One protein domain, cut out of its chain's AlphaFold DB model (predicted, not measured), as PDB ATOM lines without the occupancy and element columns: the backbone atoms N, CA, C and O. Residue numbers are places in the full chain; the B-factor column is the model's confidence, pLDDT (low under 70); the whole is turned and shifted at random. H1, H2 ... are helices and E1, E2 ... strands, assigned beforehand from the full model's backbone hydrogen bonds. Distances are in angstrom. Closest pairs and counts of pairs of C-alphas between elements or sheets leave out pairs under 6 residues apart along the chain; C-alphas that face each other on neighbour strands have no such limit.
ATOM      1  N   LEU A   2     107.279 268.493 306.670       82.38
ATOM      2  CA  LEU A   2     108.611 268.089 307.166       82.38
ATOM      3  C   LEU A   2     109.127 268.824 308.426       82.38
ATOM      4  O   LEU A   2     109.798 268.210 309.253       82.38
ATOM      5  N   LEU A   3     108.822 270.118 308.603       89.00
ATOM      6  CA  LEU A   3     109.307 270.881 309.764       89.00
ATOM      7  C   LEU A   3     108.603 270.481 311.070       89.00
ATOM      8  O   LEU A   3     109.262 270.334 312.096       89.00
ATOM      9  N   THR A   4     107.283 270.280 311.033       90.12
ATOM     10  CA  THR A   4     106.503 269.864 312.209       90.12
ATOM     11  C   THR A   4     106.949 268.487 312.682       90.12
ATOM     12  O   THR A   4     107.250 268.324 313.862       90.12
ATOM     13  N   ASP A   5     107.088 267.529 311.763       91.19
ATOM     14  CA  ASP A   5     107.568 266.180 312.082       91.19
ATOM     15  C   ASP A   5     108.983 266.219 312.670       91.19
ATOM     16  O   ASP A   5     109.258 265.587 313.694       91.19
ATOM     17  N   GLY A   6     109.862 267.042 312.091       92.38
ATOM     18  CA  GLY A   6     111.204 267.282 312.614       92.38
ATOM     19  C   GLY A   6     111.202 267.853 314.036       92.38
ATOM     20  O   GLY A   6     111.968 267.391 314.880       92.38
ATOM     21  N   LEU A   7     110.323 268.814 314.339       93.75
ATOM     22  CA  LEU A   7     110.193 269.406 315.675       93.75
ATOM     23  C   LEU A   7     109.606 268.426 316.698       93.75
ATOM     24  O   LEU A   7     110.068 268.393 317.840       93.75
ATOM     25  N   LEU A   8     108.632 267.604 316.302       93.81
ATOM     26  CA  LEU A   8     108.069 266.551 317.149       93.81
ATOM     27  C   LEU A   8     109.129 265.495 317.486       93.81
ATOM     28  O   LEU A   8     109.318 265.165 318.660       93.81
ATOM     29  N   ALA A   9     109.866 265.019 316.478       92.19
ATOM     30  CA  ALA A   9     110.969 264.080 316.659       92.19
ATOM     31  C   ALA A   9     112.090 264.691 317.510       92.19
ATOM     32  O   ALA A   9     112.592 264.056 318.435       92.19
ATOM     33  N   PHE A  10     112.445 265.954 317.267       92.69
ATOM     34  CA  PHE A  10     113.440 266.666 318.059       92.69
ATOM     35  C   PHE A  10     113.016 266.792 319.524       92.69
ATOM     36  O   PHE A  10     113.802 266.457 320.405       92.69
ATOM     37  N   ALA A  11     111.777 267.200 319.811       92.69
ATOM     38  CA  ALA A  11     111.265 267.283 321.178       92.69
ATOM     39  C   ALA A  11     111.257 265.912 321.875       92.69
ATOM     40  O   ALA A  11     111.619 265.817 323.052       92.69
ATOM     41  N   LEU A  12     110.896 264.848 321.149       90.81
ATOM     42  CA  LEU A  12     110.978 263.478 321.648       90.81
ATOM     43  C   LEU A  12     112.426 263.105 321.995       90.81
ATOM     44  O   LEU A  12     112.689 262.681 323.120       90.81
ATOM     45  N   HIS A  13     113.370 263.345 321.081       91.06
ATOM     46  CA  HIS A  13     114.790 263.058 321.283       91.06
ATOM     47  C   HIS A  13     115.408 263.892 322.400       91.06
ATOM     48  O   HIS A  13     116.229 263.383 323.151       91.06
ATOM     49  N   LEU A  14     115.017 265.157 322.551       90.31
ATOM     50  CA  LEU A  14     115.468 266.010 323.647       90.31
ATOM     51  C   LEU A  14     115.025 265.471 325.006       90.31
ATOM     52  O   LEU A  14     115.809 265.502 325.956       90.31
ATOM     53  N   ARG A  15     113.780 264.987 325.096       89.50
ATOM     54  CA  ARG A  15     113.199 264.497 326.347       89.50
ATOM     55  C   ARG A  15     113.658 263.089 326.699       89.50
ATOM     56  O   ARG A  15     113.933 262.828 327.865       89.50
ATOM     57  N   ARG A  16     113.668 262.183 325.723       86.69
ATOM     58  CA  ARG A  16     113.791 260.735 325.939       86.69
ATOM     59  C   ARG A  16     114.994 260.095 325.265       86.69
ATOM     60  O   ARG A  16     115.259 258.930 325.520       86.69
ATOM     61  N   GLY A  17     115.728 260.840 324.452       89.38
ATOM     62  CA  GLY A  17     116.774 260.272 323.616       89.38
ATOM     63  C   GLY A  17     116.253 259.727 322.288       89.38
ATOM     64  O   GLY A  17     115.048 259.675 322.038       89.38
ATOM     65  N   GLN A  18     117.194 259.403 321.409       89.06
ATOM     66  CA  GLN A  18     116.955 258.886 320.065       89.06
ATOM     67  C   GLN A  18     116.648 257.382 320.050       89.06
ATOM     68  O   GLN A  18     115.948 256.911 319.156       89.06
ATOM     69  N   LEU A  19     117.165 256.609 321.007       86.69
ATOM     70  CA  LEU A  19     116.963 255.161 321.022       86.69
ATOM     71  C   LEU A  19     115.632 254.804 321.706       86.69
ATOM     72  O   LEU A  19     115.436 255.130 322.877       86.69
ATOM     73  N   HIS A  20     114.726 254.106 320.999       69.38
ATOM     74  CA  HIS A  20     113.457 253.624 321.567       69.38
ATOM     75  C   HIS A  20     112.898 252.340 320.913       69.38
ATOM     76  O   HIS A  20     112.278 252.389 319.859       69.38
ATOM     77  N   ALA A  21     113.077 251.212 321.608       47.72
ATOM     78  CA  ALA A  21     112.158 250.076 321.801       47.72
ATOM     79  C   ALA A  21     112.926 249.035 322.650       47.72
ATOM     80  O   ALA A  21     113.751 248.297 322.124       47.72
ATOM     81  N   PHE A  22     112.725 249.067 323.980       54.59
ATOM     82  CA  PHE A  22     113.387 248.223 325.001       54.59
ATOM     83  C   PHE A  22     114.931 248.174 324.930       54.59
ATOM     84  O   PHE A  22     115.536 247.108 324.904       54.59
ATOM     85  N   THR A  23     115.534 249.372 324.912       60.22
ATOM     86  CA  THR A  23     116.969 249.731 324.965       60.22
ATOM     87  C   THR A  23     117.894 248.608 325.488       60.22
ATOM     88  O   THR A  23     117.612 248.045 326.542       60.22
ATOM     89  N   PRO A  24     119.018 248.291 324.802       52.41
ATOM     90  CA  PRO A  24     119.748 247.004 324.856       52.41
ATOM     91  C   PRO A  24     120.296 246.564 326.222       52.41
ATOM     92  O   PRO A  24     120.816 245.457 326.341       52.41
ATOM     93  N   SER A  25     120.210 247.414 327.243       58.88
ATOM     94  CA  SER A  25     120.512 247.056 328.622       58.88
ATOM     95  C   SER A  25     119.206 246.997 329.421       58.88
ATOM     96  O   SER A  25     118.528 248.021 329.535       58.88
ATOM     97  N   PRO A  26     118.875 245.859 330.063       60.91
ATOM     98  CA  PRO A  26     117.713 245.741 330.949       60.91
ATOM     99  C   PRO A  26     117.638 246.810 332.056       60.91
ATOM    100  O   PRO A  26     116.564 247.036 332.619       60.91
ATOM    101  N   LEU A  27     118.770 247.458 332.363       62.94
ATOM    102  CA  LEU A  27     118.943 248.441 333.433       62.94
ATOM    103  C   LEU A  27     118.711 249.898 332.992       62.94
ATOM    104  O   LEU A  27     118.480 250.754 333.842       62.94
ATOM    105  N   GLU A  28     118.757 250.207 331.693       67.69
ATOM    106  CA  GLU A  28     118.718 251.589 331.192       67.69
ATOM    107  C   GLU A  28     117.498 251.814 330.294       67.69
ATOM    108  O   GLU A  28     117.504 251.481 329.112       67.69
ATOM    109  N   LYS A  29     116.428 252.382 330.861       69.38
ATOM    110  CA  LYS A  29     115.152 252.604 330.165       69.38
ATOM    111  C   LYS A  29     114.816 254.084 330.109       69.38
ATOM    112  O   LYS A  29     114.981 254.796 331.096       69.38
ATOM    113  N   ALA A  30     114.295 254.524 328.971       69.56
ATOM    114  CA  ALA A  30     113.756 255.866 328.828       69.56
ATOM    115  C   ALA A  30     112.550 256.096 329.759       69.56
ATOM    116  O   ALA A  30     111.793 255.171 330.061       69.56
ATOM    117  N   GLY A  31     112.388 257.341 330.219       67.56
ATOM    118  CA  GLY A  31     111.363 257.728 331.191       67.56
ATOM    119  C   GLY A  31     109.910 257.626 330.695       67.56
ATOM    120  O   GLY A  31     109.637 257.325 329.534       67.56
ATOM    121  N   GLY A  32     108.971 257.914 331.608       71.88
ATOM    122  CA  GLY A  32     107.515 257.766 331.442       71.88
ATOM    123  C   GLY A  32     106.855 258.609 330.330       71.88
ATOM    124  O   GLY A  32     107.549 259.240 329.526       71.88
ATOM    125  N   PRO A  33     105.507 258.609 330.233       79.19
ATOM    126  CA  PRO A  33     104.744 259.220 329.137       79.19
ATOM    127  C   PRO A  33     105.139 260.685 328.861       79.19
ATOM    128  O   PRO A  33     105.326 261.483 329.773       79.19
ATOM    129  N   PHE A  34     105.288 261.033 327.584       87.81
ATOM    130  CA  PHE A  34     105.605 262.370 327.089       87.81
ATOM    131  C   PHE A  34     104.893 262.548 325.753       87.81
ATOM    132  O   PHE A  34     105.016 261.683 324.888       87.81
ATOM    133  N   SER A  35     104.165 263.654 325.597       92.94
ATOM    134  CA  SER A  35     103.504 264.029 324.346       92.94
ATOM    135  C   SER A  35     104.286 265.168 323.685       92.94
ATOM    136  O   SER A  35     104.176 266.315 324.133       92.94
ATOM    137  N   PRO A  36     105.085 264.883 322.634       92.81
ATOM    138  CA  PRO A  36     105.802 265.913 321.892       92.81
ATOM    139  C   PRO A  36     104.854 266.943 321.275       92.81
ATOM    140  O   PRO A  36     105.163 268.128 321.296       92.81
ATOM    141  N   ALA A  37     103.675 266.515 320.807       95.12
ATOM    142  CA  ALA A  37     102.674 267.397 320.209       95.12
ATOM    143  C   ALA A  37     102.117 268.408 321.219       95.12
ATOM    144  O   ALA A  37     102.145 269.611 320.968       95.12
ATOM    145  N   ALA A  38     101.704 267.948 322.405       95.75
ATOM    146  CA  ALA A  38     101.220 268.843 323.458       95.75
ATOM    147  C   ALA A  38     102.330 269.758 324.006       95.75
ATOM    148  O   ALA A  38     102.065 270.865 324.481       95.75
ATOM    149  N   TRP A  39     103.590 269.312 323.978       95.44
ATOM    150  CA  TRP A  39     104.723 270.170 324.319       95.44
ATOM    151  C   TRP A  39     104.957 271.249 323.257       95.44
ATOM    152  O   TRP A  39     105.081 272.421 323.600       95.44
ATOM    153  N   LEU A  40     104.970 270.862 321.980       95.44
ATOM    154  CA  LEU A  40     105.195 271.766 320.858       95.44
ATOM    155  C   LEU A  40     104.096 272.829 320.756       95.44
ATOM    156  O   LEU A  40     104.417 274.001 320.599       95.44
ATOM    157  N   ALA A  41     102.826 272.454 320.936       96.38
ATOM    158  CA  ALA A  41     101.709 273.400 320.955       96.38
ATOM    159  C   ALA A  41     101.881 274.476 322.043       96.38
ATOM    160  O   ALA A  41     101.729 275.666 321.777       96.38
ATOM    161  N   ARG A  42     102.288 274.078 323.257       96.44
ATOM    162  CA  ARG A  42     102.599 275.026 324.342       96.44
ATOM    163  C   ARG A  42     103.817 275.891 324.041       96.44
ATOM    164  O   ARG A  42     103.841 277.050 324.439       96.44
ATOM    165  N   ALA A  43     104.828 275.338 323.372       96.44
ATOM    166  CA  ALA A  43     106.003 276.103 322.977       96.44
ATOM    167  C   ALA A  43     105.658 277.172 321.932       96.44
ATOM    168  O   ALA A  43     106.143 278.290 322.053       96.44
ATOM    169  N   LEU A  44     104.797 276.860 320.954       96.12
ATOM    170  CA  LEU A  44     104.337 277.805 319.923       96.12
ATOM    171  C   LEU A  44     103.544 278.982 320.502       96.12
ATOM    172  O   LEU A  44     103.629 280.084 319.978       96.12
ATOM    173  N   ALA A  45     102.809 278.757 321.592       97.19
ATOM    174  CA  ALA A  45     102.080 279.808 322.298       97.19
ATOM    175  C   ALA A  45     102.967 280.659 323.234       97.19
ATOM    176  O   ALA A  45     102.492 281.643 323.798       97.19
ATOM    177  N   ALA A  46     104.231 280.280 323.455       97.25
ATOM    178  CA  ALA A  46     105.125 281.010 324.348       97.25
ATOM    179  C   ALA A  46     105.811 282.185 323.623       97.25
ATOM    180  O   ALA A  46     106.248 282.016 322.485       97.25
ATOM    181  N   PRO A  47     106.031 283.332 324.301       97.38
ATOM    182  CA  PRO A  47     106.773 284.463 323.729       97.38
ATOM    183  C   PRO A  47     108.197 284.099 323.277       97.38
ATOM    184  O   PRO A  47     108.696 284.615 322.284       97.38
ATOM    185  N   ASP A  48     108.843 283.179 324.001       97.25
ATOM    186  CA  ASP A  48     110.121 282.568 323.627       97.25
ATOM    187  C   ASP A  48     109.897 281.095 323.261       97.25
ATOM    188  O   ASP A  48     109.984 280.195 324.109       97.25
ATOM    189  N   PHE A  49     109.603 280.861 321.981       95.62
ATOM    190  CA  PHE A  49     109.418 279.523 321.419       95.62
ATOM    191  C   PHE A  49     110.625 278.613 321.681       95.62
ATOM    192  O   PHE A  49     110.468 277.469 322.112       95.62
ATOM    193  N   THR A  50     111.842 279.119 321.450       94.75
ATOM    194  CA  THR A  50     113.069 278.318 321.540       94.75
ATOM    195  C   THR A  50     113.315 277.871 322.975       94.75
ATOM    196  O   THR A  50     113.510 276.679 323.230       94.75
ATOM    197  N   GLY A  51     113.254 278.795 323.936       95.06
ATOM    198  CA  GLY A  51     113.378 278.455 325.348       95.06
ATOM    199  C   GLY A  51     112.272 277.508 325.805       95.06
ATOM    200  O   GLY A  51     112.550 276.556 326.536       95.06
ATOM    201  N   ALA A  52     111.033 277.703 325.344       95.69
ATOM    202  CA  ALA A  52     109.918 276.817 325.670       95.69
ATOM    203  C   ALA A  52     110.095 275.394 325.140       95.69
ATOM    204  O   ALA A  52     109.895 274.432 325.887       95.69
ATOM    205  N   LEU A  53     110.542 275.248 323.897       94.38
ATOM    206  CA  LEU A  53     110.836 273.951 323.307       94.38
ATOM    207  C   LEU A  53     111.958 273.243 324.076       94.38
ATOM    208  O   LEU A  53     111.800 272.092 324.477       94.38
ATOM    209  N   LEU A  54     113.061 273.946 324.354       93.94
ATOM    210  CA  LEU A  54     114.253 273.379 324.991       93.94
ATOM    211  C   LEU A  54     114.054 272.989 326.464       93.94
ATOM    212  O   LEU A  54     114.840 272.186 326.973       93.94
ATOM    213  N   ARG A  55     113.012 273.491 327.144       92.88
ATOM    214  CA  ARG A  55     112.676 273.134 328.537       92.88
ATOM    215  C   ARG A  55     112.253 271.671 328.731       92.88
ATOM    216  O   ARG A  55     112.200 271.221 329.873       92.88
ATOM    217  N   CYS A  56     111.983 270.905 327.668       91.31
ATOM    218  CA  CYS A  56     111.708 269.469 327.804       91.31
ATOM    219  C   CYS A  56     112.960 268.646 328.161       91.31
ATOM    220  O   CYS A  56     112.834 267.513 328.627       91.31
ATOM    221  N   GLN A  57     114.157 269.205 327.973       92.38
ATOM    222  CA  GLN A  57     115.424 268.531 328.247       92.38
ATOM    223  C   GLN A  57     115.624 268.212 329.738       92.38
ATOM    224  O   GLN A  57     115.009 268.847 330.599       92.38
ATOM    225  N   PRO A  58     116.519 267.262 330.068       92.62
ATOM    226  CA  PRO A  58     116.910 267.005 331.448       92.62
ATOM    227  C   PRO A  58     117.417 268.287 332.142       92.62
ATOM    228  O   PRO A  58     118.333 268.940 331.628       92.62
ATOM    229  N   PRO A  59     116.830 268.678 333.288       91.81
ATOM    230  CA  PRO A  59     117.132 269.956 333.926       91.81
ATOM    231  C   PRO A  59     118.430 269.923 334.739       91.81
ATOM    232  O   PRO A  59     118.951 270.978 335.095       91.81
ATOM    233  N   GLN A  60     118.956 268.734 335.049       93.56
ATOM    234  CA  GLN A  60     120.090 268.600 335.950       93.56
ATOM    235  C   GLN A  60     121.390 269.169 335.374       93.56
ATOM    236  O   GLN A  60     121.653 269.159 334.165       93.56
ATOM    237  N   ARG A  61     122.246 269.611 336.297       94.62
ATOM    238  CA  ARG A  61     123.554 270.224 336.050       94.62
ATOM    239  C   ARG A  61     124.414 269.412 335.082       94.62
ATOM    240  O   ARG A  61     125.009 269.981 334.167       94.62
ATOM    241  N   GLU A  62     124.486 268.097 335.283       95.94
ATOM    242  CA  GLU A  62     125.371 267.197 334.536       95.94
ATOM    243  C   GLU A  62     125.056 267.209 333.037       95.94
ATOM    244  O   GLU A  62     125.963 267.351 332.213       95.94
ATOM    245  N   TYR A  63     123.770 267.134 332.683       95.75
ATOM    246  CA  TYR A  63     123.320 267.148 331.293       95.75
ATOM    247  C   TYR A  63     123.613 268.498 330.629       95.75
ATOM    248  O   TYR A  63     124.242 268.551 329.570       95.75
ATOM    249  N   GLN A  64     123.230 269.602 331.279       94.44
ATOM    250  CA  GLN A  64     123.411 270.947 330.727       94.44
ATOM    251  C   GLN A  64     124.891 271.290 330.498       94.44
ATOM    252  O   GLN A  64     125.255 271.880 329.477       94.44
ATOM    253  N   GLN A  65     125.770 270.914 331.431       95.69
ATOM    254  CA  GLN A  65     127.205 271.154 331.286       95.69
ATOM    255  C   GLN A  65     127.810 270.339 330.143       95.69
ATOM    256  O   GLN A  65     128.590 270.888 329.359       95.69
ATOM    257  N   LEU A  66     127.429 269.066 330.005       96.38
ATOM    258  CA  LEU A  66     127.881 268.218 328.902       96.38
ATOM    259  C   LEU A  66     127.379 268.714 327.546       96.38
ATOM    260  O   LEU A  66     128.145 268.712 326.588       96.38
ATOM    261  N   GLN A  67     126.141 269.204 327.458       94.00
ATOM    262  CA  GLN A  67     125.609 269.776 326.221       94.00
ATOM    263  C   GLN A  67     126.425 270.997 325.774       94.00
ATOM    264  O   GLN A  67     126.836 271.087 324.614       94.00
ATOM    265  N   ARG A  68     126.735 271.912 326.705       93.81
ATOM    266  CA  ARG A  68     127.600 273.075 326.434       93.81
ATOM    267  C   ARG A  68     129.021 272.647 326.059       93.81
ATOM    268  O   ARG A  68     129.614 273.226 325.150       93.81
ATOM    269  N   ALA A  69     129.569 271.639 326.739       93.06
ATOM    270  CA  ALA A  69     130.892 271.101 326.434       93.06
ATOM    271  C   ALA A  69     130.941 270.464 325.038       93.06
ATOM    272  O   ALA A  69     131.868 270.749 324.284       93.06
ATOM    273  N   LEU A  70     129.922 269.688 324.656       90.81
ATOM    274  CA  LEU A  70     129.801 269.099 323.323       90.81
ATOM    275  C   LEU A  70     129.708 270.178 322.239       90.81
ATOM    276  O   LEU A  70     130.378 270.071 321.213       90.81
ATOM    277  N   ALA A  71     128.915 271.229 322.466       90.00
ATOM    278  CA  ALA A  71     128.794 272.341 321.524       90.00
ATOM    279  C   ALA A  71     130.147 273.026 321.272       90.00
ATOM    280  O   ALA A  71     130.490 273.290 320.122       90.00
ATOM    281  N   ARG A  72     130.950 273.255 322.324       89.88
ATOM    282  CA  ARG A  72     132.323 273.776 322.182       89.88
ATOM    283  C   ARG A  72     133.247 272.783 321.477       89.88
ATOM    284  O   ARG A  72     133.967 273.171 320.565       89.88
ATOM    285  N   TRP A  73     133.192 271.506 321.856       85.69
ATOM    286  CA  TRP A  73     134.032 270.446 321.290       85.69
ATOM    287  C   TRP A  73     133.836 270.282 319.777       85.69
ATOM    288  O   TRP A  73     134.799 270.114 319.032       85.69
ATOM    289  N   ARG A  74     132.586 270.377 319.302       84.88
ATOM    290  CA  ARG A  74     132.249 270.276 317.872       84.88
ATOM    291  C   ARG A  74     132.789 271.438 317.033       84.88
ATOM    292  O   ARG A  74     133.038 271.226 315.855       84.88
ATOM    293  N   ARG A  75     132.973 272.627 317.619       87.50
ATOM    294  CA  ARG A  75     133.474 273.823 316.911       87.50
ATOM    295  C   ARG A  75     134.989 273.848 316.737       87.50
ATOM    296  O   ARG A  75     135.483 274.603 315.911       87.50
ATOM    297  N   GLN A  76     135.734 273.068 317.517       84.62
ATOM    298  CA  GLN A  76     137.186 272.987 317.350       84.62
ATOM    299  C   GLN A  76     137.505 272.430 315.949       84.62
ATOM    300  O   GLN A  76     136.766 271.557 315.487       84.62
ATOM    301  N   PRO A  77     138.581 272.854 315.270       80.31
ATOM    302  CA  PRO A  77     139.000 272.256 314.002       80.31
ATOM    303  C   PRO A  77     139.433 270.793 314.192       80.31
ATOM    304  O   PRO A  77     139.748 270.349 315.302       80.31
ATOM    305  N   ALA A  78     139.350 269.981 313.138       75.44
ATOM    306  CA  ALA A  78     139.893 268.625 313.153       75.44
ATOM    307  C   ALA A  78     141.386 268.699 312.802       75.44
ATOM    308  O   ALA A  78     141.728 269.036 311.677       75.44
ATOM    309  N   GLY A  79     142.257 268.436 313.775       73.69
ATOM    310  CA  GLY A  79     143.697 268.296 313.551       73.69
ATOM    311  C   GLY A  79     144.121 266.829 313.398       73.69
ATOM    312  O   GLY A  79     143.262 265.940 313.287       73.69
ATOM    313  N   PRO A  80     145.433 266.546 313.470       65.50
ATOM    314  CA  PRO A  80     145.947 265.192 313.660       65.50
ATOM    315  C   PRO A  80     145.226 264.531 314.849       65.50
ATOM    316  O   PRO A  80     145.140 265.110 315.929       65.50
ATOM    317  N   GLY A  81     144.623 263.354 314.644       78.00
ATOM    318  CA  GLY A  81     143.774 262.700 315.656       78.00
ATOM    319  C   GLY A  81     142.259 262.874 315.471       78.00
ATOM    320  O   GLY A  81     141.492 262.623 316.407       78.00
ATOM    321  N   ALA A  82     141.795 263.237 314.269       81.25
ATOM    322  CA  ALA A  82     140.369 263.320 313.921       81.25
ATOM    323  C   ALA A  82     139.549 262.083 314.354       81.25
ATOM    324  O   ALA A  82     138.446 262.231 314.887       81.25
ATOM    325  N   GLY A  83     140.110 260.872 314.228       84.69
ATOM    326  CA  GLY A  83     139.465 259.634 314.679       84.69
ATOM    327  C   GLY A  83     139.228 259.578 316.195       84.69
ATOM    328  O   GLY A  83     138.138 259.213 316.641       84.69
ATOM    329  N   LEU A  84     140.201 260.005 317.008       86.06
ATOM    330  CA  LEU A  84     140.045 260.088 318.465       86.06
ATOM    331  C   LEU A  84     139.000 261.142 318.840       86.06
ATOM    332  O   LEU A  84     138.133 260.886 319.678       86.06
ATOM    333  N   LYS A  85     139.035 262.306 318.185       87.75
ATOM    334  CA  LYS A  85     138.048 263.371 318.394       87.75
ATOM    335  C   LYS A  85     136.626 262.900 318.086       87.75
ATOM    336  O   LYS A  85     135.715 263.193 318.861       87.75
ATOM    337  N   GLN A  86     136.442 262.148 317.000       88.12
ATOM    338  CA  GLN A  86     135.153 261.564 316.633       88.12
ATOM    339  C   GLN A  86     134.689 260.531 317.664       88.12
ATOM    340  O   GLN A  86     133.551 260.615 318.126       88.12
ATOM    341  N   ARG A  87     135.563 259.608 318.097       89.94
ATOM    342  CA  ARG A  87     135.228 258.636 319.156       89.94
ATOM    343  C   ARG A  87     134.821 259.325 320.460       89.94
ATOM    344  O   ARG A  87     133.823 258.950 321.065       89.94
ATOM    345  N   ARG A  88     135.538 260.375 320.862       92.50
ATOM    346  CA  ARG A  88     135.216 261.184 322.047       92.50
ATOM    347  C   ARG A  88     133.873 261.908 321.895       92.50
ATOM    348  O   ARG A  88     133.074 261.902 322.825       92.50
ATOM    349  N   ALA A  89     133.564 262.453 320.719       91.06
ATOM    350  CA  ALA A  89     132.250 263.047 320.455       91.06
ATOM    351  C   ALA A  89     131.110 262.012 320.538       91.06
ATOM    352  O   ALA A  89     130.060 262.309 321.108       91.06
ATOM    353  N   GLN A  90     131.326 260.792 320.028       92.88
ATOM    354  CA  GLN A  90     130.372 259.685 320.169       92.88
ATOM    355  C   GLN A  90     130.185 259.283 321.639       92.88
ATOM    356  O   GLN A  90     129.052 259.094 322.071       92.88
ATOM    357  N   GLN A  91     131.264 259.231 322.430       95.31
ATOM    358  CA  GLN A  91     131.204 258.953 323.870       95.31
ATOM    359  C   GLN A  91     130.376 260.009 324.634       95.31
ATOM    360  O   GLN A  91     129.545 259.660 325.477       95.31
ATOM    361  N   LEU A  92     130.525 261.300 324.293       95.62
ATOM    362  CA  LEU A  92     129.679 262.365 324.851       95.62
ATOM    363  C   LEU A  92     128.215 262.177 324.473       95.62
ATOM    364  O   LEU A  92     127.343 262.360 325.320       95.62
ATOM    365  N   ALA A  93     127.942 261.848 323.212       93.88
ATOM    366  CA  ALA A  93     126.583 261.643 322.737       93.88
ATOM    367  C   ALA A  93     125.908 260.458 323.442       93.88
ATOM    368  O   ALA A  93     124.777 260.610 323.891       93.88
ATOM    369  N   VAL A  94     126.618 259.338 323.633       94.12
ATOM    370  CA  VAL A  94     126.150 258.187 324.427       94.12
ATOM    371  C   VAL A  94     125.857 258.596 325.874       94.12
ATOM    372  O   VAL A  94     124.806 258.264 326.416       94.12
ATOM    373  N   THR A  95     126.742 259.374 326.504       95.75
ATOM    374  CA  THR A  95     126.511 259.845 327.879       95.75
ATOM    375  C   THR A  95     125.298 260.783 327.967       95.75
ATOM    376  O   THR A  95     124.491 260.667 328.887       95.75
ATOM    377  N   LEU A  96     125.142 261.713 327.017       95.12
ATOM    378  CA  LEU A  96     123.977 262.602 326.945       95.12
ATOM    379  C   LEU A  96     122.682 261.825 326.708       95.12
ATOM    380  O   LEU A  96     121.659 262.183 327.282       95.12
ATOM    381  N   GLU A  97     122.735 260.772 325.898       93.12
ATOM    382  CA  GLU A  97     121.613 259.875 325.654       93.12
ATOM    383  C   GLU A  97     121.142 259.213 326.959       93.12
ATOM    384  O   GLU A  97     119.981 259.370 327.336       93.12
ATOM    385  N   ARG A  98     122.055 258.617 327.739       92.06
ATOM    386  CA  ARG A  98     121.722 258.047 329.061       92.06
ATOM    387  C   ARG A  98     121.119 259.060 330.030       92.06
ATOM    388  O   ARG A  98     120.194 258.741 330.776       92.06
ATOM    389  N   TRP A  99     121.620 260.295 330.032       93.00
ATOM    390  CA  TRP A  99     121.094 261.344 330.911       93.00
ATOM    391  C   TRP A  99     119.642 261.729 330.612       93.00
ATOM    392  O   TRP A  99     118.964 262.232 331.512       93.00
ATOM    393  N   ARG A 100     119.155 261.486 329.389       91.25
ATOM    394  CA  ARG A 100     117.742 261.683 329.028       91.25
ATOM    395  C   ARG A 100     116.844 260.587 329.571       91.25
ATOM    396  O   ARG A 100     115.694 260.850 329.906       91.25
ATOM    397  N   TRP A 101     117.370 259.377 329.715       88.44
ATOM    398  CA  TRP A 101     116.611 258.235 330.214       88.44
ATOM    399  C   TRP A 101     116.319 258.319 331.710       88.44
ATOM    400  O   TRP A 101     115.237 257.937 332.148       88.44
ATOM    401  N   ALA A 102     117.250 258.881 332.482       85.94
ATOM    402  CA  ALA A 102     117.163 258.951 333.937       85.94
ATOM    403  C   ALA A 102     117.446 260.365 334.467       85.94
ATOM    404  O   ALA A 102     118.358 260.566 335.283       85.94
ATOM    405  N   ALA A 103     116.664 261.336 333.980       89.31
ATOM    406  CA  ALA A 103     116.725 262.729 334.413       89.31
ATOM    407  C   ALA A 103     116.519 262.868 335.931       89.31
ATOM    408  O   ALA A 103     115.763 262.109 336.537       89.31
ATOM    409  N   ILE A 104     117.195 263.847 336.530       92.38
ATOM    410  CA  ILE A 104     117.139 264.115 337.970       92.38
ATOM    411  C   ILE A 104     116.374 265.430 338.156       92.38
ATOM    412  O   ILE A 104     116.904 266.484 337.796       92.38
ATOM    413  N   PRO A 105     115.118 265.390 338.632       88.44
ATOM    414  CA  PRO A 105     114.316 266.594 338.817       88.44
ATOM    415  C   PRO A 105     114.630 267.311 340.136       88.44
ATOM    416  O   PRO A 105     114.349 268.502 340.262       88.44
ATOM    417  N   ASP A 106     115.184 266.597 341.118       93.00
ATOM    418  CA  ASP A 106     115.434 267.117 342.454       93.00
ATOM    419  C   ASP A 106     116.487 268.233 342.434       93.00
ATOM    420  O   ASP A 106     117.540 268.136 341.801       93.00
ATOM    421  N   CYS A 318     131.448 260.375 330.490       97.44
ATOM    422  CA  CYS A 318     131.847 261.771 330.350       97.44
ATOM    423  C   CYS A 318     131.254 262.625 331.475       97.44
ATOM    424  O   CYS A 318     130.101 262.449 331.864       97.44
ATOM    425  N   ALA A 319     132.010 263.610 331.958       96.88
ATOM    426  CA  ALA A 319     131.498 264.625 332.879       96.88
ATOM    427  C   ALA A 319     132.230 265.954 332.689       96.88
ATOM    428  O   ALA A 319     133.327 265.996 332.141       96.88
ATOM    429  N   VAL A 320     131.643 267.046 333.180       95.62
ATOM    430  CA  VAL A 320     132.352 268.320 333.327       95.62
ATOM    431  C   VAL A 320     132.739 268.499 334.792       95.62
ATOM    432  O   VAL A 320     131.882 268.606 335.671       95.62
ATOM    433  N   VAL A 321     134.042 268.539 335.052       91.44
ATOM    434  CA  VAL A 321     134.621 268.681 336.393       91.44
ATOM    435  C   VAL A 321     135.464 269.946 336.403       91.44
ATOM    436  O   VAL A 321     136.345 270.095 335.562       91.44
ATOM    437  N   ALA A 322     135.159 270.875 337.314       88.19
ATOM    438  CA  ALA A 322     135.807 272.191 337.378       88.19
ATOM    439  C   ALA A 322     135.854 272.916 336.010       88.19
ATOM    440  O   ALA A 322     136.867 273.478 335.614       88.19
ATOM    441  N   GLY A 323     134.761 272.845 335.239       88.31
ATOM    442  CA  GLY A 323     134.649 273.477 333.915       88.31
ATOM    443  C   GLY A 323     135.316 272.713 332.762       88.31
ATOM    444  O   GLY A 323     135.041 273.014 331.599       88.31
ATOM    445  N   GLN A 324     136.111 271.683 333.055       91.88
ATOM    446  CA  GLN A 324     136.805 270.874 332.057       91.88
ATOM    447  C   GLN A 324     136.030 269.599 331.726       91.88
ATOM    448  O   GLN A 324     135.543 268.897 332.613       91.88
ATOM    449  N   LEU A 325     135.933 269.284 330.434       94.69
ATOM    450  CA  LEU A 325     135.371 268.023 329.963       94.69
ATOM    451  C   LEU A 325     136.346 266.883 330.278       94.69
ATOM    452  O   LEU A 325     137.485 266.890 329.819       94.69
ATOM    453  N   ARG A 326     135.880 265.901 331.045       95.94
ATOM    454  CA  ARG A 326     136.617 264.690 331.396       95.94
ATOM    455  C   ARG A 326     135.965 263.473 330.774       95.94
ATOM    456  O   ARG A 326     134.742 263.391 330.660       95.94
ATOM    457  N   PHE A 327     136.816 262.521 330.428       96.62
ATOM    458  CA  PHE A 327     136.423 261.230 329.905       96.62
ATOM    459  C   PHE A 327     136.943 260.131 330.814       96.62
ATOM    460  O   PHE A 327     138.093 260.172 331.249       96.62
ATOM    461  N   TYR A 328     136.103 259.138 331.042       97.50
ATOM    462  CA  TYR A 328     136.397 257.980 331.862       97.50
ATOM    463  C   TYR A 328     136.426 256.726 330.990       97.50
ATOM    464  O   TYR A 328     135.911 256.717 329.866       97.50
ATOM    465  N   ALA A 329     137.072 255.680 331.499       96.44
ATOM    466  CA  ALA A 329     137.053 254.372 330.866       96.44
ATOM    467  C   ALA A 329     135.647 253.760 330.959       96.44
ATOM    468  O   ALA A 329     134.952 253.933 331.961       96.44
ATOM    469  N   ASP A 330     135.257 253.007 329.934       96.25
ATOM    470  CA  ASP A 330     134.032 252.208 329.937       96.25
ATOM    471  C   ASP A 330     134.253 250.910 330.733       96.25
ATOM    472  O   ASP A 330     134.358 249.818 330.183       96.25
ATOM    473  N   VAL A 331     134.403 251.058 332.049       96.62
ATOM    474  CA  VAL A 331     134.797 250.002 332.996       96.62
ATOM    475  C   VAL A 331     133.921 248.741 332.948       96.62
ATOM    476  O   VAL A 331     134.422 247.651 333.212       96.62
ATOM    477  N   TYR A 332     132.642 248.869 332.594       94.81
ATOM    478  CA  TYR A 332     131.690 247.763 332.447       94.81
ATOM    479  C   TYR A 332     131.294 247.475 330.990       94.81
ATOM    480  O   TYR A 332     130.395 246.668 330.767       94.81
ATOM    481  N   GLY A 333     131.924 248.116 330.000       93.12
ATOM    482  CA  GLY A 333     131.655 247.858 328.579       93.12
ATOM    483  C   GLY A 333     130.246 248.247 328.109       93.12
ATOM    484  O   GLY A 333     129.720 247.634 327.180       93.12
ATOM    485  N   GLN A 334     129.597 249.217 328.760       90.75
ATOM    486  CA  GLN A 334     128.198 249.569 328.497       90.75
ATOM    487  C   GLN A 334     128.032 250.580 327.349       90.75
ATOM    488  O   GLN A 334     126.915 250.760 326.859       90.75
ATOM    489  N   ASP A 335     129.090 251.277 326.919       92.94
ATOM    490  CA  ASP A 335     128.998 252.331 325.896       92.94
ATOM    491  C   ASP A 335     128.916 251.763 324.478       92.94
ATOM    492  O   ASP A 335     128.229 252.329 323.626       92.94
ATOM    493  N   GLU A 336     129.608 250.655 324.202       90.56
ATOM    494  CA  GLU A 336     129.792 250.157 322.833       90.56
ATOM    495  C   GLU A 336     128.470 249.750 322.167       90.56
ATOM    496  O   GLU A 336     128.241 250.080 321.000       90.56
ATOM    497  N   ALA A 337     127.568 249.095 322.904       87.81
ATOM    498  CA  ALA A 337     126.253 248.715 322.389       87.81
ATOM    499  C   ALA A 337     125.431 249.949 321.972       87.81
ATOM    500  O   ALA A 337     124.883 249.992 320.870       87.81
ATOM    501  N   LEU A 338     125.411 250.987 322.815       89.31
ATOM    502  CA  LEU A 338     124.704 252.241 322.536       89.31
ATOM    503  C   LEU A 338     125.346 253.010 321.382       89.31
ATOM    504  O   LEU A 338     124.655 253.524 320.503       89.31
ATOM    505  N   ARG A 339     126.681 253.045 321.341       91.81
ATOM    506  CA  ARG A 339     127.445 253.680 320.265       91.81
ATOM    507  C   ARG A 339     127.113 253.059 318.907       91.81
ATOM    508  O   ARG A 339     126.931 253.795 317.940       91.81
ATOM    509  N   ARG A 340     127.011 251.727 318.825       90.19
ATOM    510  CA  ARG A 340     126.620 251.024 317.591       90.19
ATOM    511  C   ARG A 340     125.192 251.341 317.166       90.19
ATOM    512  O   ARG A 340     124.964 251.491 315.975       90.19
ATOM    513  N   GLN A 341     124.251 251.485 318.095       87.56
ATOM    514  CA  GLN A 341     122.876 251.847 317.735       87.56
ATOM    515  C   GLN A 341     122.748 253.305 317.273       87.56
ATOM    516  O   GLN A 341     122.018 253.582 316.331       87.56
ATOM    517  N   LEU A 342     123.482 254.233 317.897       89.06
ATOM    518  CA  LEU A 342     123.447 255.654 317.529       89.06
ATOM    519  C   LEU A 342     124.217 255.973 316.238       89.06
ATOM    520  O   LEU A 342     123.847 256.897 315.519       89.06
ATOM    521  N   PHE A 343     125.318 255.261 315.969       90.12
ATOM    522  CA  PHE A 343     126.277 255.631 314.916       90.12
ATOM    523  C   PHE A 343     126.661 254.493 313.967       90.12
ATOM    524  O   PHE A 343     127.435 254.717 313.033       90.12
ATOM    525  N   GLY A 344     126.200 253.267 314.211       82.50
ATOM    526  CA  GLY A 344     126.411 252.150 313.298       82.50
ATOM    527  C   GLY A 344     125.652 252.372 311.994       82.50
ATOM    528  O   GLY A 344     124.584 252.980 311.973       82.50
TER     529      GLY A 344
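AT A GLANCE: This is residues 2 to 106 and 318 to 344 of the 350 residues of the protein "YkuD domain-containing protein" of Hymenobacter coccineus (UniProt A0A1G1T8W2). Two lobes meet near one end of the long helix H5: one is a small cluster of three helices, H1, H2 and H3, and the other is a helical hairpin, H4 and H5, with the strand hairpin E1 and E2 packed on it mainly through E1. In this second lobe H5 lies between H4 and the crossing helix H6, and the turn at residues 79 to 84, of which 82 to 84 belong to H5, sticks out. The printed part has 132 residues, with six named helices and two named strands in the order H1, H2, H3, H4, H5, E1, E2, H6; the two strands form an antiparallel sheet, and the class is mostly helix. The whole is compact, with a radius of gyration of the C-alphas of 15.8 A and spans of 46 by 35 by 35 A.

IN THESE COORDINATES: H1 covers residues 2 to 16, is 20.8 A long and begins at C-alpha 2 at (108.611, 268.089, 307.166). H2 covers residues 36 to 44 and H3 residues 49 to 54. H4, residues 61 to 75, is 21.9 A long. H5, residues 82 to 101, is the longest helix at 29.3 A and ends at C-alpha 101 at (116.611, 258.235, 330.214). E1 covers residues 318 to 321, 9.6 A, and E2 residues 324 to 327, 9.9 A. H6, residues 335 to 343, is 11.8 A long and ends at C-alpha 343 at (126.277, 255.631, 314.916).

HOW THE PARTS SIT: H1 and H5 are the hubs, touching three helices each. With residues 7 to 12 alone H1 touches H2, only just about perpendicular at 71 degrees; the closest C-alphas, of Leu 8 and Pro 36, are 5.3 A apart. H1 only just touches H3, with 3 pairs of C-alphas within 8 A, the closest being those of Ala 11 and Leu 53 at 7.0 A. H2 and H3 form a helical hairpin; their closest C-alphas, of Ala 43 and Ala 52, are 4.8 A apart. H1 touches H5 with residues 14 to 16 alone, the C-alphas of Arg 16 and Arg 100 being closest at 5.1 A. H4 and H5, a helical hairpin, touch at a shallow tilt of 26 degrees, opposite ways, closest at the C-alphas of Tyr 63 and Trp 99, 6.2 A. The closest C-alphas of H4 and E1, of Gln 65 and Val 320, are 6.2 A apart. In the hairpin of E1 and E2, N 319 and O 326 are within hydrogen-bond range at 3.0 A, as are N 326 and O 319 at 2.8 A. H6 touches H5, about perpendicular at 81 degrees, closest at the C-alphas of Val 94 and Arg 339, 6.3 A. H3 and H4 are apart, and so are H4 and H6. Every O i to N i+4 pair is within hydrogen-bond range in H1, H2, H3 and H6; in H4 it is 10 of 11 and in H5 15 of 16.

THE WHOLE: The two C-alphas farthest apart, of Ala 45 and Pro 80, are 47.0 A apart. Residues 107 to 317 are not printed, and C-alphas 106 and 318 are 21.1 A apart across the cut. Of the links printed whole, that from H1 to H2 is long, with 19 residues. The mean pLDDT of the printed part is 88.4; residues 20 to 31 and residue 80 are under 70.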